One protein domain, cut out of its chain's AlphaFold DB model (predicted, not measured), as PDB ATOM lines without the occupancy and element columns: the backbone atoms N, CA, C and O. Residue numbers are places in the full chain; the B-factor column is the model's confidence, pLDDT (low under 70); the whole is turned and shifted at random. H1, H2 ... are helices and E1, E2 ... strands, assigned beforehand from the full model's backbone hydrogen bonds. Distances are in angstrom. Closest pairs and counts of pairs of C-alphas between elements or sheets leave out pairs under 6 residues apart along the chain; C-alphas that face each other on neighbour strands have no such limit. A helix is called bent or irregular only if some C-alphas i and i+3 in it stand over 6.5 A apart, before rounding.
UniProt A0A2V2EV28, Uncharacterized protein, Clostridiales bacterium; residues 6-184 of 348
ATOM      1  N   LYS A   6      41.152  92.332  63.438       83.75
ATOM      2  CA  LYS A   6      39.916  92.384  62.665       83.75
ATOM      3  C   LYS A   6      39.310  93.775  62.691       83.75
ATOM      4  O   LYS A   6      39.558  94.571  63.604       83.75
ATOM      5  N   ALA A   7      38.503  94.050  61.673       85.75
ATOM      6  CA  ALA A   7      37.641  95.218  61.668       85.75
ATOM      7  C   ALA A   7      36.757  95.191  62.923       85.75
ATOM      8  O   ALA A   7      36.202  94.151  63.278       85.75
ATOM      9  N   GLY A   8      36.691  96.320  63.620       83.06
ATOM     10  CA  GLY A   8      35.830  96.482  64.779       83.06
ATOM     11  C   GLY A   8      34.551  97.235  64.449       83.06
ATOM     12  O   GLY A   8      34.177  97.407  63.289       83.06
ATOM     13  N   CYS A   9      33.880  97.681  65.504       85.75
ATOM     14  CA  CYS A   9      32.609  98.381  65.410       85.75
ATOM     15  C   CYS A   9      32.750  99.821  64.894       85.75
ATOM     16  O   CYS A   9      33.784 100.491  65.030       85.75
ATOM     17  N   GLU A  10      31.652 100.308  64.329       91.06
ATOM     18  CA  GLU A  10      31.424 101.727  64.088       91.06
ATOM     19  C   GLU A  10      31.084 102.428  65.399       91.06
ATOM     20  O   GLU A  10      30.581 101.810  66.334       91.06
ATOM     21  N   ASN A  11      31.372 103.723  65.484       90.69
ATOM     22  CA  ASN A  11      31.187 104.483  66.713       90.69
ATOM     23  C   ASN A  11      30.468 105.797  66.392       90.69
ATOM     24  O   ASN A  11      30.876 106.529  65.486       90.69
ATOM     25  N   ILE A  12      29.417 106.108  67.149       92.94
ATOM     26  CA  ILE A  12      28.677 107.371  67.042       92.94
ATOM     27  C   ILE A  12      28.444 107.974  68.427       92.94
ATOM     28  O   ILE A  12      28.133 107.259  69.377       92.94
ATOM     29  N   ALA A  13      28.567 109.294  68.540       91.69
ATOM     30  CA  ALA A  13      28.149 110.054  69.714       91.69
ATOM     31  C   ALA A  13      26.822 110.761  69.437       91.69
ATOM     32  O   ALA A  13      26.640 111.365  68.379       91.69
ATOM     33  N   ILE A  14      25.910 110.700  70.401       91.50
ATOM     34  CA  ILE A  14      24.589 111.321  70.362       91.50
ATOM     35  C   ILE A  14      24.450 112.191  71.606       91.50
ATOM     36  O   ILE A  14      24.559 111.700  72.726       91.50
ATOM     37  N   GLU A  15      24.189 113.477  71.410       90.94
ATOM     38  CA  GLU A  15      23.897 114.426  72.480       90.94
ATOM     39  C   GLU A  15      22.391 114.696  72.522       90.94
ATOM     40  O   GLU A  15      21.785 115.002  71.490       90.94
ATOM     41  N   CYS A  16      21.779 114.596  73.702       90.19
ATOM     42  CA  CYS A  16      20.360 114.879  73.904       90.19
ATOM     43  C   CYS A  16      20.074 115.481  75.287       90.19
ATOM     44  O   CYS A  16      20.808 115.266  76.251       90.19
ATOM     45  N   ASP A  17      18.958 116.199  75.404       85.56
ATOM     46  CA  ASP A  17      18.549 116.824  76.669       85.56
ATOM     47  C   ASP A  17      17.992 115.817  77.684       85.56
ATOM     48  O   ASP A  17      18.052 116.046  78.889       85.56
ATOM     49  N   ASN A  18      17.451 114.689  77.212       85.88
ATOM     50  CA  ASN A  18      16.865 113.656  78.061       85.88
ATOM     51  C   ASN A  18      17.349 112.258  77.652       85.88
ATOM     52  O   ASN A  18      16.718 111.570  76.841       85.88
ATOM     53  N   ALA A  19      18.457 111.816  78.257       84.25
ATOM     54  CA  ALA A  19      19.026 110.490  78.006       84.25
ATOM     55  C   ALA A  19      18.034 109.347  78.254       84.25
ATOM     56  O   ALA A  19      18.043 108.369  77.511       84.25
ATOM     57  N   LYS A  20      17.162 109.449  79.268       85.56
ATOM     58  CA  LYS A  20      16.228 108.366  79.621       85.56
ATOM     59  C   LYS A  20      15.186 108.129  78.535       85.56
ATOM     60  O   LYS A  20      14.920 106.978  78.196       85.56
ATOM     61  N   ASP A  21      14.634 109.202  77.977       86.81
ATOM     62  CA  ASP A  21      13.644 109.112  76.899       86.81
ATOM     63  C   ASP A  21      14.267 108.531  75.622       86.81
ATOM     64  O   ASP A  21      13.722 107.601  75.025       86.81
ATOM     65  N   PHE A  22      15.466 108.991  75.244       88.50
ATOM     66  CA  PHE A  22      16.153 108.435  74.075       88.50
ATOM     67  C   PHE A  22      16.602 106.984  74.290       88.50
ATOM     68  O   PHE A  22      16.500 106.167  73.381       88.50
ATOM     69  N   SER A  23      17.029 106.628  75.501       87.56
ATOM     70  CA  SER A  23      17.369 105.244  75.853       87.56
ATOM     71  C   SER A  23      16.157 104.318  75.746       87.56
ATOM     72  O   SER A  23      16.277 103.206  75.232       87.56
ATOM     73  N   ALA A  24      14.979 104.774  76.185       88.88
ATOM     74  CA  ALA A  24      13.732 104.030  76.027       88.88
ATOM     75  C   ALA A  24      13.355 103.869  74.546       88.88
ATOM     76  O   ALA A  24      12.979 102.776  74.124       88.88
ATOM     77  N   TRP A  25      13.515 104.926  73.741       91.94
ATOM     78  CA  TRP A  25      13.319 104.853  72.292       91.94
ATOM     79  C   TRP A  25      14.289 103.862  71.630       91.94
ATOM     80  O   TRP A  25      13.859 103.045  70.814       91.94
ATOM     81  N   LEU A  26      15.570 103.891  72.010       89.94
ATOM     82  CA  LEU A  26      16.598 103.000  71.476       89.94
ATOM     83  C   LEU A  26      16.249 101.540  71.772       89.94
ATOM     84  O   LEU A  26      16.254 100.719  70.866       89.94
ATOM     85  N   GLN A  27      15.869 101.231  73.011       89.69
ATOM     86  CA  GLN A  27      15.467  99.882  73.416       89.69
ATOM     87  C   GLN A  27      14.177  99.413  72.726       89.69
ATOM     88  O   GLN A  27      14.055  98.240  72.387       89.69
ATOM     89  N   ALA A  28      13.223 100.313  72.470       91.50
ATOM     90  CA  ALA A  28      11.984  99.971  71.769       91.50
ATOM     91  C   ALA A  28      12.200  99.652  70.279       91.50
ATOM     92  O   ALA A  28      11.531  98.775  69.736       91.50
ATOM     93  N   ASN A  29      13.122 100.356  69.614       91.25
ATOM     94  CA  ASN A  29      13.412 100.164  68.186       91.25
ATOM     95  C   ASN A  29      14.514  99.126  67.935       91.25
ATOM     96  O   ASN A  29      14.529  98.479  66.891       91.25
ATOM     97  N   PHE A  30      15.415  98.949  68.900       90.94
ATOM     98  CA  PHE A  30      16.540  98.021  68.859       90.94
ATOM     99  C   PHE A  30      16.562  97.194  70.154       90.94
ATOM    100  O   PHE A  30      17.411  97.423  71.021       90.94
ATOM    101  N   PRO A  31      15.646  96.219  70.308       86.94
ATOM    102  CA  PRO A  31      15.529  95.414  71.530       86.94
ATOM    103  C   PRO A  31      16.760  94.539  71.806       86.94
ATOM    104  O   PRO A  31      16.975  94.094  72.929       86.94
ATOM    105  N   GLU A  32      17.588  94.298  70.788       84.94
ATOM    106  CA  GLU A  32      18.858  93.580  70.914       84.94
ATOM    107  C   GLU A  32      20.008  94.475  71.399       84.94
ATOM    108  O   GLU A  32      21.083  93.969  71.728       84.94
ATOM    109  N   SER A  33      19.803  95.797  71.453       85.38
ATOM    110  CA  SER A  33      20.816  96.725  71.947       85.38
ATOM    111  C   SER A  33      21.035  96.536  73.448       85.38
ATOM    112  O   SER A  33      20.096  96.421  74.236       85.38
ATOM    113  N   ARG A  34      22.298  96.511  73.872       83.12
ATOM    114  CA  ARG A  34      22.677  96.267  75.268       83.12
ATOM    115  C   ARG A  34      23.339  97.497  75.859       83.12
ATOM    116  O   ARG A  34      24.305  98.013  75.298       83.12
ATOM    117  N   ALA A  35      22.847  97.933  77.015       82.31
ATOM    118  CA  ALA A  35      23.523  98.948  77.808       82.31
ATOM    119  C   ALA A  35      24.837  98.379  78.357       82.31
ATOM    120  O   ALA A  35      24.857  97.344  79.030       82.31
ATOM    121  N   ILE A  36      25.941  99.063  78.082       75.94
ATOM    122  CA  ILE A  36      27.251  98.711  78.611       75.94
ATOM    123  C   ILE A  36      27.374  99.334  79.997       75.94
ATOM    124  O   ILE A  36      27.498 100.548  80.145       75.94
ATOM    125  N   THR A  37      27.357  98.492  81.028       66.44
ATOM    126  CA  THR A  37      27.648  98.944  82.391       66.44
ATOM    127  C   THR A  37      29.156  98.931  82.602       66.44
ATOM    128  O   THR A  37      29.790  97.878  82.505       66.44
ATOM    129  N   LEU A  38      29.731 100.094  82.907       61.25
ATOM    130  CA  LEU A  38      31.111 100.188  83.372       61.25
ATOM    131  C   LEU A  38      31.179  99.540  84.759       61.25
ATOM    132  O   LEU A  38      30.589 100.037  85.717       61.25
ATOM    133  N   SER A  39      31.856  98.398  84.869       53.25
ATOM    134  CA  SER A  39      32.102  97.783  86.177       53.25
ATOM    135  C   SER A  39      33.070  98.647  87.000       53.25
ATOM    136  O   SER A  39      33.719  99.543  86.455       53.25
ATOM    137  N   ALA A  40      33.216  98.363  88.300       43.91
ATOM    138  CA  ALA A  40      34.050  99.109  89.259       43.91
ATOM    139  C   ALA A  40      35.572  99.160  88.944       43.91
ATOM    140  O   ALA A  40      36.375  99.510  89.803       43.91
ATOM    141  N   GLY A  41      35.978  98.836  87.715       42.84
ATOM    142  CA  GLY A  41      37.324  99.009  87.172       42.84
ATOM    143  C   GLY A  41      37.359  99.500  85.718       42.84
ATOM    144  O   GLY A  41      38.325  99.193  85.029       42.84
ATOM    145  N   LEU A  42      36.320 100.198  85.224       50.31
ATOM    146  CA  LEU A  42      36.244 100.772  83.860       50.31
ATOM    147  C   LEU A  42      36.397  99.753  82.713       50.31
ATOM    148  O   LEU A  42      36.669 100.123  81.574       50.31
ATOM    149  N   THR A  43      36.204  98.464  82.993       49.16
ATOM    150  CA  THR A  43      36.192  97.421  81.961       49.16
ATOM    151  C   THR A  43      34.788  97.266  81.393       49.16
ATOM    152  O   THR A  43      33.797  97.305  82.132       49.16
ATOM    153  N   PHE A  44      34.708  97.068  80.080       55.38
ATOM    154  CA  PHE A  44      33.461  96.874  79.356       55.38
ATOM    155  C   PHE A  44      33.538  95.626  78.479       55.38
ATOM    156  O   PHE A  44      34.589  95.249  77.964       55.38
ATOM    157  N   THR A  45      32.409  94.934  78.343       56.62
ATOM    158  CA  THR A  45      32.328  93.699  77.559       56.62
ATOM    159  C   THR A  45      31.576  93.978  76.274       56.62
ATOM    160  O   THR A  45      30.431  94.419  76.329       56.62
ATOM    161  N   ILE A  46      32.218  93.709  75.137       63.50
ATOM    162  CA  ILE A  46      31.597  93.801  73.819       63.50
ATOM    163  C   ILE A  46      31.662  92.426  73.170       63.50
ATOM    164  O   ILE A  46      32.665  91.721  73.244       63.50
ATOM    165  N   ASP A  47      30.577  92.031  72.525       65.94
ATOM    166  CA  ASP A  47      30.625  90.916  71.592       65.94
ATOM    167  C   ASP A  47      31.082  91.466  70.240       65.94
ATOM    168  O   ASP A  47      30.332  92.176  69.573       65.94
ATOM    169  N   SER A  48      32.333  91.219  69.857       65.31
ATOM    170  CA  SER A  48      32.889  91.770  68.614       65.31
ATOM    171  C   SER A  48      32.213  91.230  67.355       65.31
ATOM    172  O   SER A  48      32.371  91.824  66.298       65.31
ATOM    173  N   GLU A  49      31.566  90.066  67.446       66.31
ATOM    174  CA  GLU A  49      30.917  89.422  66.302       66.31
ATOM    175  C   GLU A  49      29.472  89.894  66.160       66.31
ATOM    176  O   GLU A  49      28.959  89.986  65.050       66.31
ATOM    177  N   GLN A  50      28.835  90.239  67.280       71.12
ATOM    178  CA  GLN A  50      27.441  90.681  67.315       71.12
ATOM    179  C   GLN A  50      27.270  92.196  67.447       71.12
ATOM    180  O   GLN A  50      26.137  92.663  67.464       71.12
ATOM    181  N   THR A  51      28.347  92.976  67.573       75.62
ATOM    182  CA  THR A  51      28.262  94.439  67.726       75.62
ATOM    183  C   THR A  51      28.688  95.142  66.446       75.62
ATOM    184  O   THR A  51      29.878  95.220  66.143       75.62
ATOM    185  N   GLY A  52      27.717  95.711  65.732       83.12
ATOM    186  CA  GLY A  52      27.963  96.566  64.573       83.12
ATOM    187  C   GLY A  52      28.380  97.979  64.979       83.12
ATOM    188  O   GLY A  52      29.354  98.512  64.447       83.12
ATOM    189  N   THR A  53      27.691  98.563  65.970       89.12
ATOM    190  CA  THR A  53      27.872  99.969  66.365       89.12
ATOM    191  C   THR A  53      27.896 100.159  67.879       89.12
ATOM    192  O   THR A  53      27.062  99.606  68.600       89.12
ATOM    193  N   LEU A  54      28.806 101.008  68.362       88.81
ATOM    194  CA  LEU A  54      28.746 101.592  69.700       88.81
ATOM    195  C   LEU A  54      28.156 102.996  69.654       88.81
ATOM    196  O   LEU A  54      28.629 103.870  68.923       88.81
ATOM    197  N   LEU A  55      27.139 103.211  70.481       90.06
ATOM    198  CA  LEU A  55      26.495 104.499  70.664       90.06
ATOM    199  C   LEU A  55      26.920 105.088  72.003       90.06
ATOM    200  O   LEU A  55      26.687 104.489  73.051       90.06
ATOM    201  N   PHE A  56      27.498 106.280  71.958       89.00
ATOM    202  CA  PHE A  56      27.831 107.081  73.126       89.00
ATOM    203  C   PHE A  56      26.737 108.129  73.308       89.00
ATOM    204  O   PHE A  56      26.685 109.107  72.567       89.00
ATOM    205  N   LEU A  57      25.842 107.915  74.266       89.31
ATOM    206  CA  LEU A  57      24.747 108.826  74.574       89.31
ATOM    207  C   LEU A  57      25.170 109.785  75.688       89.31
ATOM    208  O   LEU A  57      25.526 109.346  76.783       89.31
ATOM    209  N   LYS A  58      25.110 111.088  75.414       88.00
ATOM    210  CA  LYS A  58      25.501 112.159  76.334       88.00
ATOM    211  C   LYS A  58      24.313 113.065  76.635       88.00
ATOM    212  O   LYS A  58      23.647 113.543  75.720       88.00
ATOM    213  N   SER A  59      24.073 113.321  77.917       85.69
ATOM    214  CA  SER A  59      23.039 114.240  78.388       85.69
ATOM    215  C   SER A  59      23.572 115.039  79.571       85.69
ATOM    216  O   SER A  59      23.710 114.523  80.679       85.69
ATOM    217  N   GLY A  60      23.968 116.287  79.308       80.12
ATOM    218  CA  GLY A  60      24.742 117.081  80.262       80.12
ATOM    219  C   GLY A  60      26.047 116.372  80.651       80.12
ATOM    220  O   GLY A  60      26.860 116.049  79.780       80.12
ATOM    221  N   ASP A  61      26.209 116.111  81.948       71.56
ATOM    222  CA  ASP A  61      27.360 115.395  82.518       71.56
ATOM    223  C   ASP A  61      27.175 113.866  82.548       71.56
ATOM    224  O   ASP A  61      28.128 113.126  82.802       71.56
ATOM    225  N   GLU A  62      25.968 113.361  82.273       76.88
ATOM    226  CA  GLU A  62      25.716 111.922  82.208       76.88
ATOM    227  C   GLU A  62      26.133 111.366  80.840       76.88
ATOM    228  O   GLU A  62      25.755 111.879  79.783       76.88
ATOM    229  N   SER A  63      26.899 110.273  80.859       77.81
ATOM    230  CA  SER A  63      27.252 109.510  79.662       77.81
ATOM    231  C   SER A  63      26.882 108.043  79.839       77.81
ATOM    232  O   SER A  63      27.137 107.432  80.876       77.81
ATOM    233  N   SER A  64      26.251 107.477  78.818       84.38
ATOM    234  CA  SER A  64      25.876 106.065  78.754       84.38
ATOM    235  C   SER A  64      26.283 105.490  77.405       84.38
ATOM    236  O   SER A  64      26.401 106.212  76.416       84.38
ATOM    237  N   ILE A  65      26.563 104.189  77.372       85.19
ATOM    238  CA  ILE A  65      27.084 103.525  76.179       85.19
ATOM    239  C   ILE A  65      26.197 102.332  75.857       85.19
ATOM    240  O   ILE A  65      25.855 101.548  76.743       85.19
ATOM    241  N   TYR A  66      25.851 102.187  74.585       87.19
ATOM    242  CA  TYR A  66      25.039 101.091  74.078       87.19
ATOM    243  C   TYR A  66      25.778 100.360  72.961       87.19
ATOM    244  O   TYR A  66      26.347 100.991  72.073       87.19
ATOM    245  N   ALA A  67      25.753  99.030  72.997       86.00
ATOM    246  CA  ALA A  67      26.178  98.180  71.892       86.00
ATOM    247  C   ALA A  67      24.951  97.732  71.102       86.00
ATOM    248  O   ALA A  67      24.025  97.164  71.684       86.00
ATOM    249  N   ALA A  68      24.948  97.980  69.796       89.19
ATOM    250  CA  ALA A  68      23.885  97.577  68.885       89.19
ATOM    251  C   ALA A  68      24.447  96.682  67.763       89.19
ATOM    252  O   ALA A  68      25.514  96.989  67.220       89.19
ATOM    253  N   PRO A  69      23.748  95.598  67.380       87.50
ATOM    254  CA  PRO A  69      24.141  94.775  66.233       87.50
ATOM    255  C   PRO A  69      24.076  95.493  64.885       87.50
ATOM    256  O   PRO A  69      24.784  95.133  63.949       87.50
ATOM    257  N   GLN A  70      23.228  96.514  64.781       90.94
ATOM    258  CA  GLN A  70      22.986  97.265  63.555       90.94
ATOM    259  C   GLN A  70      24.172  98.170  63.190       90.94
ATOM    260  O   GLN A  70      24.936  98.605  64.060       90.94
ATOM    261  N   SER A  71      24.316  98.484  61.899       91.69
ATOM    262  CA  SER A  71      25.292  99.478  61.431       91.69
ATOM    263  C   SER A  71      24.886 100.897  61.836       91.69
ATOM    264  O   SER A  71      23.708 101.168  62.107       91.69
ATOM    265  N   ALA A  72      25.840 101.832  61.839       92.00
ATOM    266  CA  ALA A  72      25.551 103.214  62.193       92.00
ATOM    267  C   ALA A  72      24.540 103.819  61.211       92.00
ATOM    268  O   ALA A  72      23.630 104.532  61.618       92.00
ATOM    269  N   GLU A  73      24.639 103.467  59.928       93.81
ATOM    270  CA  GLU A  73      23.690 103.880  58.892       93.81
ATOM    271  C   GLU A  73      22.255 103.445  59.214       93.81
ATOM    272  O   GLU A  73      21.345 104.273  59.197       93.81
ATOM    273  N   GLN A  74      22.047 102.177  59.579       93.31
ATOM    274  CA  GLN A  74      20.719 101.659  59.924       93.31
ATOM    275  C   GLN A  74      20.113 102.406  61.116       93.31
ATOM    276  O   GLN A  74      18.932 102.763  61.098       93.31
ATOM    277  N   ILE A  75      20.928 102.680  62.136       93.31
ATOM    278  CA  ILE A  75      20.510 103.430  63.321       93.31
ATOM    279  C   ILE A  75      20.132 104.865  62.940       93.31
ATOM    280  O   ILE A  75      19.066 105.341  63.329       93.31
ATOM    281  N   LEU A  76      20.961 105.547  62.147       93.75
ATOM    282  CA  LEU A  76      20.709 106.919  61.698       93.75
ATOM    283  C   LEU A  76      19.449 107.018  60.829       93.75
ATOM    284  O   LEU A  76      18.640 107.927  61.026       93.75
ATOM    285  N   CYS A  77      19.240 106.067  59.915       94.62
ATOM    286  CA  CYS A  77      18.014 105.979  59.126       94.62
ATOM    287  C   CYS A  77      16.783 105.824  60.022       94.62
ATOM    288  O   CYS A  77      15.777 106.497  59.798       94.62
ATOM    289  N   GLN A  78      16.857 104.980  61.053       93.75
ATOM    290  CA  GLN A  78      15.742 104.789  61.976       93.75
ATOM    291  C   GLN A  78      15.455 106.043  62.803       93.75
ATOM    292  O   GLN A  78      14.289 106.402  62.948       93.75
ATOM    293  N   ILE A  79      16.496 106.734  63.289       93.62
ATOM    294  CA  ILE A  79      16.358 108.009  64.008       93.62
ATOM    295  C   ILE A  79      15.563 109.004  63.155       93.62
ATOM    296  O   ILE A  79      14.569 109.552  63.630       93.62
ATOM    297  N   TYR A  80      15.967 109.174  61.893       93.44
ATOM    298  CA  TYR A  80      15.327 110.099  60.958       93.44
ATOM    299  C   TYR A  80      13.883 109.694  60.622       93.44
ATOM    300  O   TYR A  80      12.962 110.513  60.650       93.44
ATOM    301  N   ASN A  81      13.655 108.413  60.326       93.31
ATOM    302  CA  ASN A  81      12.338 107.915  59.929       93.31
ATOM    303  C   ASN A  81      11.316 107.989  61.070       93.31
ATOM    304  O   ASN A  81      10.139 108.247  60.821       93.31
ATOM    305  N   SER A  82      11.745 107.800  62.322       90.81
ATOM    306  CA  SER A  82      10.860 107.886  63.485       90.81
ATOM    307  C   SER A  82      10.694 109.302  64.039       90.81
ATOM    308  O   SER A  82      10.080 109.460  65.094       90.81
ATOM    309  N   ARG A  83      11.274 110.322  63.393       89.88
ATOM    310  CA  ARG A  83      11.315 111.702  63.902       89.88
ATOM    311  C   ARG A  83      12.005 111.844  65.265       89.88
ATOM    312  O   ARG A  83      11.712 112.771  66.023       89.88
ATOM    313  N   ALA A  84      12.902 110.916  65.606       87.19
ATOM    314  CA  ALA A  84      13.613 110.948  66.883       87.19
ATOM    315  C   ALA A  84      14.702 112.028  66.899       87.19
ATOM    316  O   ALA A  84      15.092 112.467  67.979       87.19
ATOM    317  N   GLU A  85      15.134 112.515  65.729       84.81
ATOM    318  CA  GLU A  85      16.081 113.623  65.587       84.81
ATOM    319  C   GLU A  85      15.617 114.900  66.290       84.81
ATOM    320  O   GLU A  85      16.448 115.669  66.756       84.81
ATOM    321  N   LEU A  86      14.303 115.106  66.432       84.06
ATOM    322  CA  LEU A  86      13.730 116.276  67.110       84.06
ATOM    323  C   LEU A  86      14.044 116.320  68.612       84.06
ATOM    324  O   LEU A  86      13.865 117.355  69.246       84.06
ATOM    325  N   LYS A  87      14.475 115.191  69.184       83.88
ATOM    326  CA  LYS A  87      14.861 115.052  70.593       83.88
ATOM    327  C   LYS A  87      16.379 115.096  70.793       83.88
ATOM    328  O   LYS A  87      16.852 114.896  71.911       83.88
ATOM    329  N   LEU A  88      17.137 115.273  69.711       89.62
ATOM    330  CA  LEU A  88      18.592 115.218  69.698       89.62
ATOM    331  C   LEU A  88      19.169 116.608  69.450       89.62
ATOM    332  O   LEU A  88      18.692 117.354  68.601       89.62
ATOM    333  N   ASN A  89      20.250 116.917  70.155       90.00
ATOM    334  CA  ASN A  89      20.983 118.166  69.986       90.00
ATOM    335  C   ASN A  89      22.025 118.026  68.881       90.00
ATOM    336  O   ASN A  89      22.226 118.930  68.070       90.00
ATOM    337  N   LYS A  90      22.717 116.881  68.862       90.56
ATOM    338  CA  LYS A  90      23.838 116.643  67.958       90.56
ATOM    339  C   LYS A  90      24.095 115.156  67.780       90.56
ATOM    340  O   LYS A  90      23.986 114.379  68.725       90.56
ATOM    341  N   ILE A  91      24.509 114.781  66.576       91.94
ATOM    342  CA  ILE A  91      25.047 113.456  66.275       91.94
ATOM    343  C   ILE A  91      26.431 113.642  65.653       91.94
ATOM    344  O   ILE A  91      26.597 114.445  64.735       91.94
ATOM    345  N   THR A  92      27.424 112.914  66.158       92.31
ATOM    346  CA  THR A  92      28.818 112.998  65.708       92.31
ATOM    347  C   THR A  92      29.329 111.609  65.350       92.31
ATOM    348  O   THR A  92      29.239 110.682  66.155       92.31
ATOM    349  N   ALA A  93      29.891 111.456  64.151       91.94
ATOM    350  CA  ALA A  93      30.618 110.246  63.782       91.94
ATOM    351  C   ALA A  93      31.973 110.210  64.506       91.94
ATOM    352  O   ALA A  93      32.713 111.198  64.482       91.94
ATOM    353  N   LEU A  94      32.296 109.076  65.125       93.06
ATOM    354  CA  LEU A  94      33.539 108.867  65.864       93.06
ATOM    355  C   LEU A  94      34.486 107.933  65.090       93.06
ATOM    356  O   LEU A  94      34.046 107.221  64.181       93.06
ATOM    357  N   PRO A  95      35.788 107.913  65.426       92.38
ATOM    358  CA  PRO A  95      36.748 107.036  64.765       92.38
ATOM    359  C   PRO A  95      36.367 105.564  64.940       92.38
ATOM    360  O   PRO A  95      35.918 105.157  66.013       92.38
ATOM    361  N   ARG A  96      36.550 104.753  63.895       91.62
ATOM    362  CA  ARG A  96      36.202 103.321  63.919       91.62
ATOM    363  C   ARG A  96      37.178 102.523  64.780       91.62
ATOM    364  O   ARG A  96      38.354 102.880  64.891       91.62
ATOM    365  N   ALA A  97      36.689 101.429  65.358       89.19
ATOM    366  CA  ALA A  97      37.510 100.519  66.142       89.19
ATOM    367  C   ALA A  97      38.163  99.439  65.269       89.19
ATOM    368  O   ALA A  97      37.574  98.942  64.315       89.19
ATOM    369  N   ILE A  98      39.377  99.050  65.637       89.56
ATOM    370  CA  ILE A  98      40.103  97.873  65.175       89.56
ATOM    371  C   ILE A  98      40.279  96.990  66.399       89.56
ATOM    372  O   ILE A  98      40.797  97.442  67.423       89.56
ATOM    373  N   PHE A  99      39.869  95.732  66.305       85.19
ATOM    374  CA  PHE A  99      40.089  94.785  67.384       85.19
ATOM    375  C   PHE A  99      41.423  94.081  67.195       85.19
ATOM    376  O   PHE A  99      41.691  93.527  66.131       85.19
ATOM    377  N   PHE A 100      42.243  94.100  68.242       83.56
ATOM    378  CA  PHE A 100      43.527  93.418  68.292       83.56
ATOM    379  C   PHE A 100      43.453  92.316  69.351       83.56
ATOM    380  O   PHE A 100      43.407  92.581  70.552       83.56
ATOM    381  N   ASN A 101      43.421  91.067  68.909       76.38
ATOM    382  CA  ASN A 101      43.345  89.909  69.778       76.38
ATOM    383  C   ASN A 101      44.735  89.516  70.292       76.38
ATOM    384  O   ASN A 101      45.633  89.159  69.527       76.38
ATOM    385  N   ILE A 102      44.900  89.575  71.611       69.56
ATOM    386  CA  ILE A 102      46.046  89.009  72.314       69.56
ATOM    387  C   ILE A 102      45.484  87.887  73.181       69.56
ATOM    388  O   ILE A 102      44.692  88.140  74.086       69.56
ATOM    389  N   LEU A 103      45.895  86.647  72.905       63.53
ATOM    390  CA  LEU A 103      45.549  85.472  73.704       63.53
ATOM    391  C   LEU A 103      46.087  85.669  75.129       63.53
ATOM    392  O   LEU A 103      47.266  85.454  75.424       63.53
ATOM    393  N   LYS A 104      45.205  86.154  76.006       53.84
ATOM    394  CA  LYS A 104      45.542  86.655  77.343       53.84
ATOM    395  C   LYS A 104      46.232  85.626  78.231       53.84
ATOM    396  O   LYS A 104      47.013  86.015  79.093       53.84
ATOM    397  N   ASP A 105      45.986  84.339  78.003       54.62
ATOM    398  CA  ASP A 105      46.603  83.257  78.770       54.62
ATOM    399  C   ASP A 105      48.130  83.210  78.617       54.62
ATOM    400  O   ASP A 105      48.811  82.646  79.475       54.62
ATOM    401  N   PHE A 106      48.686  83.829  77.570       55.09
ATOM    402  CA  PHE A 106      50.122  83.762  77.304       55.09
ATOM    403  C   PHE A 106      50.798  85.142  77.157       55.09
ATOM    404  O   PHE A 106      52.023  85.214  77.257       55.09
ATOM    405  N   GLY A 107      50.044  86.231  76.929       61.12
ATOM    406  CA  GLY A 107      50.592  87.498  76.418       61.12
ATOM    407  C   GLY A 107      50.386  88.720  77.314       61.12
ATOM    408  O   GLY A 107      49.311  88.933  77.872       61.12
ATOM    409  N   ASP A 108      51.405  89.577  77.390       73.88
ATOM    410  CA  ASP A 108      51.345  90.889  78.033       73.88
ATOM    411  C   ASP A 108      50.798  91.955  77.064       73.88
ATOM    412  O   ASP A 108      51.512  92.484  76.205       73.88
ATOM    413  N   ILE A 109      49.513  92.293  77.227       77.00
ATOM    414  CA  ILE A 109      48.827  93.343  76.455       77.00
ATOM    415  C   ILE A 109      49.570  94.682  76.559       77.00
ATOM    416  O   ILE A 109      49.720  95.377  75.555       77.00
ATOM    417  N   LYS A 110      50.121  95.018  77.736       79.75
ATOM    418  CA  LYS A 110      50.804  96.302  77.951       79.75
ATOM    419  C   LYS A 110      52.070  96.414  77.115       79.75
ATOM    420  O   LYS A 110      52.406  97.496  76.638       79.75
ATOM    421  N   ALA A 111      52.774  95.304  76.905       83.44
ATOM    422  CA  ALA A 111      53.966  95.281  76.066       83.44
ATOM    423  C   ALA A 111      53.629  95.523  74.583       83.44
ATOM    424  O   ALA A 111      54.384  96.210  73.887       83.44
ATOM    425  N   ALA A 112      52.493  95.005  74.101       84.06
ATOM    426  CA  ALA A 112      51.994  95.308  72.760       84.06
ATOM    427  C   ALA A 112      51.554  96.773  72.642       84.06
ATOM    428  O   ALA A 112      51.985  97.461  71.715       84.06
ATOM    429  N   GLU A 113      50.765  97.267  73.602       85.62
ATOM    430  CA  GLU A 113      50.308  98.660  73.664       85.62
ATOM    431  C   GLU A 113      51.480  99.642  73.639       85.62
ATOM    432  O   GLU A 113      51.515 100.549  72.808       85.62
ATOM    433  N   ALA A 114      52.478  99.427  74.500       86.88
ATOM    434  CA  ALA A 114      53.663 100.270  74.584       86.88
ATOM    435  C   ALA A 114      54.451 100.286  73.268       86.88
ATOM    436  O   ALA A 114      54.941 101.333  72.852       86.88
ATOM    437  N   LYS A 115      54.553  99.139  72.584       89.00
ATOM    438  CA  LYS A 115      55.253  99.048  71.299       89.00
ATOM    439  C   LYS A 115      54.507  99.783  70.185       89.00
ATOM    440  O   LYS A 115      55.141 100.531  69.447       89.00
ATOM    441  N   ILE A 116      53.189  99.595  70.074       90.06
ATOM    442  CA  ILE A 116      52.370 100.317  69.087       90.06
ATOM    443  C   ILE A 116      52.403 101.822  69.376       90.06
ATOM    444  O   ILE A 116      52.618 102.615  68.462       90.06
ATOM    445  N   SER A 117      52.254 102.220  70.642       89.75
ATOM    446  CA  SER A 117      52.296 103.627  71.051       89.75
ATOM    447  C   SER A 117      53.642 104.279  70.730       89.75
ATOM    448  O   SER A 117      53.658 105.349  70.125       89.75
ATOM    449  N   ALA A 118      54.764 103.612  71.021       89.62
ATOM    450  CA  ALA A 118      56.098 104.128  70.720       89.62
ATOM    451  C   ALA A 118      56.379 104.266  69.212       89.62
ATOM    452  O   ALA A 118      57.062 105.199  68.800       89.62
ATOM    453  N   GLU A 119      55.876 103.347  68.383       90.44
ATOM    454  CA  GLU A 119      56.131 103.343  66.937       90.44
ATOM    455  C   GLU A 119      55.211 104.297  66.166       90.44
ATOM    456  O   GLU A 119      55.628 104.905  65.182       90.44
ATOM    457  N   MET A 120      53.955 104.428  66.600       89.81
ATOM    458  CA  MET A 120      52.919 105.140  65.847       89.81
ATOM    459  C   MET A 120      52.404 106.414  66.523       89.81
ATOM    460  O   MET A 120      51.561 107.095  65.941       89.81
ATOM    461  N   GLY A 121      52.895 106.746  67.720       88.94
ATOM    462  CA  GLY A 121      52.478 107.935  68.467       88.94
ATOM    463  C   GLY A 121      51.047 107.841  68.997       88.94
ATOM    464  O   GLY A 121      50.306 108.819  68.938       88.94
ATOM    465  N   ALA A 122      50.632 106.659  69.461       90.38
ATOM    466  CA  ALA A 122      49.261 106.438  69.916       90.38
ATOM    467  C   ALA A 122      48.977 107.121  71.264       90.38
ATOM    468  O   ALA A 122      49.788 107.029  72.189       90.38
ATOM    469  N   GLN A 123      47.796 107.728  71.384       90.31
ATOM    470  CA  GLN A 123      47.266 108.299  72.623       90.31
ATOM    471  C   GLN A 123      46.369 107.278  73.327       90.31
ATOM    472  O   GLN A 123      45.552 106.629  72.684       90.31
ATOM    473  N   MET A 124      46.494 107.123  74.644       87.75
ATOM    474  CA  MET A 124      45.578 106.280  75.420       87.75
ATOM    475  C   MET A 124      44.338 107.095  75.788       87.75
ATOM    476  O   MET A 124      44.472 108.109  76.465       87.75
ATOM    477  N   LEU A 125      43.158 106.654  75.350       86.31
ATOM    478  CA  LEU A 125      41.873 107.281  75.664       86.31
ATOM    479  C   LEU A 125      40.979 106.324  76.447       86.31
ATOM    480  O   LEU A 125      40.857 105.150  76.116       86.31
ATOM    481  N   THR A 126      40.297 106.830  77.458       80.62
ATOM    482  CA  THR A 126      39.195 106.150  78.145       80.62
ATOM    483  C   THR A 126      37.900 106.263  77.335       80.62
ATOM    484  O   THR A 126      37.752 107.135  76.480       80.62
ATOM    485  N   LEU A 127      36.910 105.410  77.616       75.69
ATOM    486  CA  LEU A 127      35.600 105.484  76.952       75.69
ATOM    487  C   LEU A 127      34.918 106.870  77.037       75.69
ATOM    488  O   LEU A 127      34.400 107.325  76.015       75.69
ATOM    489  N   PRO A 128      34.924 107.576  78.187       77.12
ATOM    490  CA  PRO A 128      34.395 108.938  78.258       77.12
ATOM    491  C   PRO A 128      35.186 109.948  77.418       77.12
ATOM    492  O   PRO A 128      34.614 110.909  76.918       77.12
ATOM    493  N   GLU A 129      36.492 109.756  77.227       82.81
ATOM    494  CA  GLU A 129      37.293 110.638  76.371       82.81
ATOM    495  C   GLU A 129      36.991 110.415  74.886       82.81
ATOM    496  O   GLU A 129      36.951 111.379  74.124       82.81
ATOM    497  N   ILE A 130      36.687 109.174  74.483       83.38
ATOM    498  CA  ILE A 130      36.249 108.856  73.115       83.38
ATOM    499  C   ILE A 130      34.963 109.610  72.762       83.38
ATOM    500  O   ILE A 130      34.852 110.130  71.654       83.38
ATOM    501  N   SER A 131      34.004 109.709  73.690       80.62
ATOM    502  CA  SER A 131      32.738 110.414  73.435       80.62
ATOM    503  C   SER A 131      32.911 111.926  73.253       80.62
ATOM    504  O   SER A 131      32.051 112.572  72.657       80.62
ATOM    505  N   ASN A 132      34.030 112.491  73.717       83.75
ATOM    506  CA  ASN A 132      34.374 113.899  73.524       83.75
ATOM    507  C   ASN A 132      35.126 114.159  72.206       83.75
ATOM    508  O   ASN A 132      35.364 115.319  71.851       83.75
ATOM    509  N   LEU A 133      35.494 113.115  71.453       85.31
ATOM    510  CA  LEU A 133      36.078 113.294  70.129       85.31
ATOM    511  C   LEU A 133      35.053 113.947  69.197       85.31
ATOM    512  O   LEU A 133      33.893 113.556  69.114       85.31
ATOM    513  N   SER A 134      35.502 114.967  68.471       80.88
ATOM    514  CA  SER A 134      34.638 115.775  67.599       80.88
ATOM    515  C   SER A 134      34.766 115.415  66.116       80.88
ATOM    516  O   SER A 134      34.254 116.134  65.259       80.88
ATOM    517  N   SER A 135      35.500 114.351  65.783       82.81
ATOM    518  CA  SER A 135      35.814 113.993  64.401       82.81
ATOM    519  C   SER A 135      35.916 112.480  64.218       82.81
ATOM    520  O   SER A 135      36.462 111.813  65.096       82.81
ATOM    521  N   PRO A 136      35.509 111.942  63.051       85.38
ATOM    522  CA  PRO A 136      35.746 110.543  62.696       85.38
ATOM    523  C   PRO A 136      37.200 110.268  62.277       85.38
ATOM    524  O   PRO A 136      37.532 109.146  61.902       85.38
ATOM    525  N   LYS A 137      38.071 111.288  62.283       89.00
ATOM    526  CA  LYS A 137      39.477 111.150  61.904       89.00
ATOM    527  C   LYS A 137      40.238 110.278  62.897       89.00
ATOM    528  O   LYS A 137      40.177 110.492  64.107       89.00
ATOM    529  N   GLY A 138      41.052 109.386  62.350       91.69
ATOM    530  CA  GLY A 138      41.856 108.454  63.122       91.69
ATOM    531  C   GLY A 138      41.220 107.071  63.199       91.69
ATOM    532  O   GLY A 138      40.241 106.763  62.517       91.69
ATOM    533  N   ALA A 139      41.777 106.244  64.069       93.38
ATOM    534  CA  ALA A 139      41.273 104.918  64.373       93.38
ATOM    535  C   ALA A 139      41.542 104.578  65.839       93.38
ATOM    536  O   ALA A 139      42.512 105.052  66.437       93.38
ATOM    537  N   LEU A 140      40.670 103.751  66.406       91.19
ATOM    538  CA  LEU A 140      40.809 103.218  67.755       91.19
ATOM    539  C   LEU A 140      41.330 101.787  67.655       91.19
ATOM    540  O   LEU A 140      40.780 100.993  66.902       91.19
ATOM    541  N   VAL A 141      42.365 101.435  68.409       89.50
ATOM    542  CA  VAL A 141      42.841 100.057  68.544       89.50
ATOM    543  C   VAL A 141      42.453  99.553  69.926       89.50
ATOM    544  O   VAL A 141      42.826 100.118  70.957       89.50
ATOM    545  N   CYS A 142      41.675  98.482  69.911       83.38
ATOM    546  CA  CYS A 142      40.980  97.912  71.047       83.38
ATOM    547  C   CYS A 142      41.535  96.508  71.303       83.38
ATOM    548  O   CYS A 142      41.324  95.601  70.496       83.38
ATOM    549  N   PHE A 143      42.247  96.318  72.416       79.94
ATOM    550  CA  PHE A 143      42.830  95.020  72.752       79.94
ATOM    551  C   PHE A 143      41.817  94.094  73.420       79.94
ATOM    552  O   PHE A 143      41.168  94.445  74.409       79.94
ATOM    553  N   LEU A 144      41.703  92.888  72.876       73.19
ATOM    554  CA  LEU A 144      40.780  91.872  73.355       73.19
ATOM    555  C   LEU A 144      41.452  90.983  74.397       73.19
ATOM    556  O   LEU A 144      42.634  90.668  74.307       73.19
ATOM    557  N   SER A 145      40.674  90.592  75.404       61.69
ATOM    558  CA  SER A 145      41.148  89.875  76.590       61.69
ATOM    559  C   SER A 145      40.723  88.411  76.669       61.69
ATOM    560  O   SER A 145      40.990  87.768  77.685       61.69
ATOM    561  N   SER A 146      39.938  87.915  75.720       55.53
ATOM    562  CA  SER A 146      39.166  86.681  75.887       55.53
ATOM    563  C   SER A 146      39.279  85.801  74.650       55.53
ATOM    564  O   SER A 146      39.295  86.314  73.535       55.53
ATOM    565  N   GLU A 147      39.374  84.487  74.888       52.84
ATOM    566  CA  GLU A 147      39.691  83.471  73.881       52.84
ATOM    567  C   GLU A 147      38.542  83.179  72.898       52.84
ATOM    568  O   GLU A 147      38.843  82.673  71.830       52.84
ATOM    569  N   LYS A 148      37.262  83.503  73.180       49.56
ATOM    570  CA  LYS A 148      36.133  83.285  72.236       49.56
ATOM    571  C   LYS A 148      34.936  84.219  72.436       49.56
ATOM    572  O   LYS A 148      34.642  84.557  73.585       49.56
ATOM    573  N   SER A 149      34.280  84.560  71.308       39.69
ATOM    574  CA  SER A 149      32.976  85.232  71.031       39.69
ATOM    575  C   SER A 149      32.595  86.475  71.851       39.69
ATOM    576  O   SER A 149      32.168  87.488  71.310       39.69
ATOM    577  N   LEU A 150      32.861  86.490  73.150       37.66
ATOM    578  CA  LEU A 150      32.805  87.675  73.990       37.66
ATOM    579  C   LEU A 150      34.190  88.302  74.063       37.66
ATOM    580  O   LEU A 150      35.015  87.989  74.925       37.66
ATOM    581  N   CYS A 151      34.431  89.229  73.153       44.53
ATOM    582  CA  CYS A 151      35.583  90.109  73.171       44.53
ATOM    583  C   CYS A 151      35.493  91.088  74.349       44.53
ATOM    584  O   CYS A 151      35.152  92.261  74.219       44.53
ATOM    585  N   ARG A 152      35.818  90.606  75.553       48.28
ATOM    586  CA  ARG A 152      35.990  91.488  76.708       48.28
ATOM    587  C   ARG A 152      37.105  92.471  76.381       48.28
ATOM    588  O   ARG A 152      38.257  92.062  76.224       48.28
ATOM    589  N   LEU A 153      36.772  93.753  76.311       50.09
ATOM    590  CA  LEU A 153      37.767  94.807  76.378       50.09
ATOM    591  C   LEU A 153      38.238  94.842  77.828       50.09
ATOM    592  O   LEU A 153      37.578  95.381  78.713       50.09
ATOM    593  N   ALA A 154      39.356  94.161  78.101       44.28
ATOM    594  CA  ALA A 154      39.984  94.249  79.424       44.28
ATOM    595  C   ALA A 154      40.691  95.574  79.640       44.28
ATOM    596  O   ALA A 154      41.109  95.857  80.761       44.28
ATOM    597  N   ALA A 155      40.874  96.351  78.582       52.75
ATOM    598  CA  ALA A 155      41.551  97.610  78.692       52.75
ATOM    599  C   ALA A 155      40.552  98.661  79.192       52.75
ATOM    600  O   ALA A 155      39.512  98.906  78.584       52.75
ATOM    601  N   SER A 156      40.895  99.304  80.306       60.91
ATOM    602  CA  SER A 156      40.244 100.528  80.787       60.91
ATOM    603  C   SER A 156      40.467 101.726  79.846       60.91
ATOM    604  O   SER A 156      40.000 102.829  80.123       60.91
ATOM    605  N   HIS A 157      41.191 101.514  78.742       73.50
ATOM    606  CA  HIS A 157      41.580 102.509  77.753       73.50
ATOM    607  C   HIS A 157      41.677 101.850  76.365       73.50
ATOM    608  O   HIS A 157      41.837 100.638  76.249       73.50
ATOM    609  N   VAL A 158      41.625 102.648  75.308       84.62
ATOM    610  CA  VAL A 158      41.886 102.261  73.919       84.62
ATOM    611  C   VAL A 158      43.034 103.103  73.377       84.62
ATOM    612  O   VAL A 158      43.282 104.208  73.862       84.62
ATOM    613  N   LEU A 159      43.730 102.611  72.356       90.00
ATOM    614  CA  LEU A 159      44.733 103.417  71.667       90.00
ATOM    615  C   LEU A 159      44.074 104.209  70.540       90.00
ATOM    616  O   LEU A 159      43.557 103.624  69.596       90.00
ATOM    617  N   TYR A 160      44.124 105.531  70.607       92.69
ATOM    618  CA  TYR A 160      43.770 106.423  69.513       92.69
ATOM    619  C   TYR A 160      44.996 106.739  68.661       92.69
ATOM    620  O   TYR A 160      46.047 107.137  69.170       92.69
ATOM    621  N   LEU A 161      44.851 106.567  67.350       93.94
ATOM    622  CA  LEU A 161      45.874 106.884  66.367       93.94
ATOM    623  C   LEU A 161      45.294 107.815  65.312       93.94
ATOM    624  O   LEU A 161      44.306 107.484  64.658       93.94
ATOM    625  N   GLU A 162      45.955 108.946  65.075       92.50
ATOM    626  CA  GLU A 162      45.597 109.881  64.005       92.50
ATOM    627  C   GLU A 162      46.111 109.369  62.642       92.50
ATOM    628  O   GLU A 162      46.986 109.946  61.992       92.50
ATOM    629  N   LYS A 163      45.608 108.201  62.235       92.06
ATOM    630  CA  LYS A 163      45.893 107.520  60.968       92.06
ATOM    631  C   LYS A 163      44.588 107.122  60.293       92.06
ATOM    632  O   LYS A 163      43.580 106.913  60.959       92.06
ATOM    633  N   ASP A 164      44.615 106.998  58.970       93.31
ATOM    634  CA  ASP A 164      43.478 106.444  58.239       93.31
ATOM    635  C   ASP A 164      43.158 105.022  58.730       93.31
ATOM    636  O   ASP A 164      44.061 104.210  58.952       93.31
ATOM    637  N   TYR A 165      41.867 104.738  58.897       93.31
ATOM    638  CA  TYR A 165      41.381 103.472  59.436       93.31
ATOM    639  C   TYR A 165      41.795 102.276  58.577       93.31
ATOM    640  O   TYR A 165      42.316 101.296  59.107       93.31
ATOM    641  N   TYR A 166      41.599 102.350  57.258       92.81
ATOM    642  CA  TYR A 166      41.891 101.229  56.365       92.81
ATOM    643  C   TYR A 166      43.392 100.999  56.238       92.81
ATOM    644  O   TYR A 166      43.844  99.853  56.217       92.81
ATOM    645  N   TYR A 167      44.175 102.079  56.208       93.88
ATOM    646  CA  TYR A 167      45.628 101.990  56.285       93.88
ATOM    647  C   TYR A 167      46.079 101.280  57.565       93.88
ATOM    648  O   TYR A 167      46.852 100.323  57.494       93.88
ATOM    649  N   LEU A 168      45.588 101.720  58.730       93.81
ATOM    650  CA  LEU A 168      45.999 101.152  60.011       93.81
ATOM    651  C   LEU A 168      45.555  99.693  60.154       93.81
ATOM    652  O   LEU A 168      46.348  98.869  60.601       93.81
ATOM    653  N   LEU A 169      44.331  99.362  59.736       92.38
ATOM    654  CA  LEU A 169      43.814  97.995  59.746       92.38
ATOM    655  C   LEU A 169      44.712  97.064  58.925       92.38
ATOM    656  O   LEU A 169      45.221  96.081  59.459       92.38
ATOM    657  N   ASN A 170      44.978  97.411  57.663       90.12
ATOM    658  CA  ASN A 170      45.825  96.602  56.785       90.12
ATOM    659  C   ASN A 170      47.255  96.479  57.321       90.12
ATOM    660  O   ASN A 170      47.839  95.395  57.306       90.12
ATOM    661  N   TYR A 171      47.815  97.575  57.839       92.62
ATOM    662  CA  TYR A 171      49.141  97.560  58.444       92.62
ATOM    663  C   TYR A 171      49.190  96.600  59.640       92.62
ATOM    664  O   TYR A 171      50.084  95.755  59.731       92.62
ATOM    665  N   LEU A 172      48.235  96.712  60.567       91.12
ATOM    666  CA  LEU A 172      48.194  95.866  61.754       91.12
ATOM    667  C   LEU A 172      47.954  94.402  61.386       91.12
ATOM    668  O   LEU A 172      48.618  93.557  61.967       91.12
ATOM    669  N   MET A 173      47.117  94.087  60.393       86.06
ATOM    670  CA  MET A 173      46.933  92.709  59.917       86.06
ATOM    671  C   MET A 173      48.245  92.078  59.428       86.06
ATOM    672  O   MET A 173      48.552  90.941  59.779       86.06
ATOM    673  N   ILE A 174      49.059  92.822  58.675       84.94
ATOM    674  CA  ILE A 174      50.353  92.336  58.165       84.94
ATOM    675  C   ILE A 174      51.380  92.203  59.298       84.94
ATOM    676  O   ILE A 174      52.158  91.247  59.348       84.94
ATOM    677  N   HIS A 175      51.406  93.167  60.220       87.50
ATOM    678  CA  HIS A 175      52.455  93.284  61.232       87.50
ATOM    679  C   HIS A 175      52.067  92.744  62.615       87.50
ATOM    680  O   HIS A 175      52.904  92.767  63.523       87.50
ATOM    681  N   ALA A 176      50.855  92.209  62.796       84.12
ATOM    682  CA  ALA A 176      50.375  91.670  64.068       84.12
ATOM    683  C   ALA A 176      51.353  90.677  64.719       84.12
ATOM    684  O   ALA A 176      51.661  90.863  65.903       84.12
ATOM    685  N   PRO A 177      51.950  89.710  63.982       78.69
ATOM    686  CA  PRO A 177      52.902  88.769  64.572       78.69
ATOM    687  C   PRO A 177      54.098  89.453  65.248       78.69
ATOM    688  O   PRO A 177      54.587  88.987  66.276       78.69
ATOM    689  N   ARG A 178      54.546  90.606  64.729       82.50
ATOM    690  CA  ARG A 178      55.665  91.385  65.286       82.50
ATOM    691  C   ARG A 178      55.314  92.019  66.634       82.50
ATOM    692  O   ARG A 178      56.198  92.179  67.482       82.50
ATOM    693  N   TYR A 179      54.067  92.442  66.821       84.00
ATOM    694  CA  TYR A 179      53.598  92.998  68.090       84.00
ATOM    695  C   TYR A 179      53.366  91.891  69.113       84.00
ATOM    696  O   TYR A 179      53.834  92.007  70.244       84.00
ATOM    697  N   LEU A 180      52.793  90.764  68.680       76.94
ATOM    698  CA  LEU A 180      52.662  89.574  69.516       76.94
ATOM    699  C   LEU A 180      54.015  89.055  69.996       76.94
ATOM    700  O   LEU A 180      54.183  88.811  71.181       76.94
ATOM    701  N   ALA A 181      55.026  88.973  69.131       75.88
ATOM    702  CA  ALA A 181      56.360  88.522  69.533       75.88
ATOM    703  C   ALA A 181      56.989  89.357  70.667       75.88
ATOM    704  O   ALA A 181      57.915  88.887  71.320       75.88
ATOM    705  N   LYS A 182      56.514  90.589  70.898       77.94
ATOM    706  CA  LYS A 182      56.909  91.406  72.054       77.94
ATOM    707  C   LYS A 182      56.007  91.183  73.271       77.94
ATOM    708  O   LYS A 182      56.494  91.311  74.388       77.94
ATOM    709  N   ALA A 183      54.726  90.897  73.041       75.19
ATOM    710  CA  ALA A 183      53.745  90.592  74.077       75.19
ATOM    711  C   ALA A 183      54.023  89.250  74.768       75.19
ATOM    712  O   ALA A 183      53.783  89.114  75.961       75.19
ATOM    713  N   TYR A 184      54.540  88.266  74.033       72.25
ATOM    714  CA  TYR A 184      54.841  86.942  74.570       72.25
ATOM    715  C   TYR A 184      56.331  86.784  74.920       72.25
ATOM    716  O   TYR A 184      57.189  87.343  74.229       72.25
TER     717      TYR A 184
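AT A GLANCE: This is residues 6 to 184 of the 348 residues of an uncharacterized protein of Clostridiales bacterium (UniProt A0A2V2EV28). Two lobes lie end to end along the longest axis, each a twisted sheet with two helices packed on one face: E2 E5 E4 E1 E6 with H1 and H2, then E7 E9 E11 E8 with H4 and H6. E6 runs on into E7 from lobe to lobe, short H5 packs on the first sheet's other face, and the small pair E3 E10 bridges the lobes. The printed part has 179 residues with six named helices and eleven named strands, in the order E1 H1 E2 E3 E4 E5 H2 H3 E6 E7 H4 E8 H5 E9 E10 E11 H6; its class is mixed, and so are both larger sheets. It is compact, with a radius of gyration of the C-alphas of 16.4 A, and spans 51 by 28 by 27 A.

HOW THE PARTS SIT: Start at the largest sheet, strongly twisted, in the order E2 (residues 34 to 36), E5 (62 to 68), E4 (53 to 59), E1 (10 to 16), E6 (88 to 94). E4 and E1 are parallel, with N 14 and O 56 2.8 A apart; antiparallel are E2 and E5 (N 36 and O 65, 2.8 A), the hairpin E4 and E5 (N 55 and O 66, 2.8 A), and E1 and E6 (N 13 and O 92, 2.8 A). H1 (19 to 29) and H2 (72 to 81) are on the same face, at heights over the sheet of 8.2 A and 9.3 A. H5 (127 to 131) is on the opposite face, over E4; their closest C-alphas, of Phe 56 and Ser 131, are 5.9 A apart. H3 (84 to 87) only grazes this sheet. Past Pro 95, find the second sheet: E7 (96 to 101), E9 (139 to 144), E11 (158 to 161), E8 (123 to 125). E7 and E9 are parallel (N 98 and O 140, 2.7 A); E9 and E11 (N 141 and O 159, 2.8 A) and E11 and E8 (N 160 and O 123, 2.7 A) are antiparallel. H4 (109 to 120) and H6 (165 to 183) are on the same face, making two layers, helices on one face of a sheet. H6 touches H4 with residues 179 to 183 alone, opposite ways at a steep tilt of 51 degrees; the closest C-alphas, of Ala 111 and Ala 183, are 5.1 A apart. E3 (44 to 46) and E10 (151 to 153) are antiparallel, with N 153 and O 44 3.1 A apart. In H1, H2, H4 and H5 every O i to N i+4 pair is within hydrogen-bond range, in H6 11 of 15; H3 is too short for one.

IN THESE COORDINATES: Find C-alpha 10 at (31.424, 101.727, 64.088); from there E1 runs 19.8 A to C-alpha 16. E5 spans 19.7 A, E4 19.3 A and H4 16.4 A. H6 spans 23.1 A to C-alpha 183 at (53.745, 90.592, 74.077); it is irregular, with C-alphas 174 and 177 7.8 A apart, and has a kink of 63 degrees near residue 175.

THE WHOLE: Look at Arg 83 and Tyr 184 for the two C-alphas farthest apart, 51.2 A. The printed part has no cut, and no link is long. The mean pLDDT of the printed part is 81.2; residues 37 to 49, 102 to 107 and 145 to 156 are under 70.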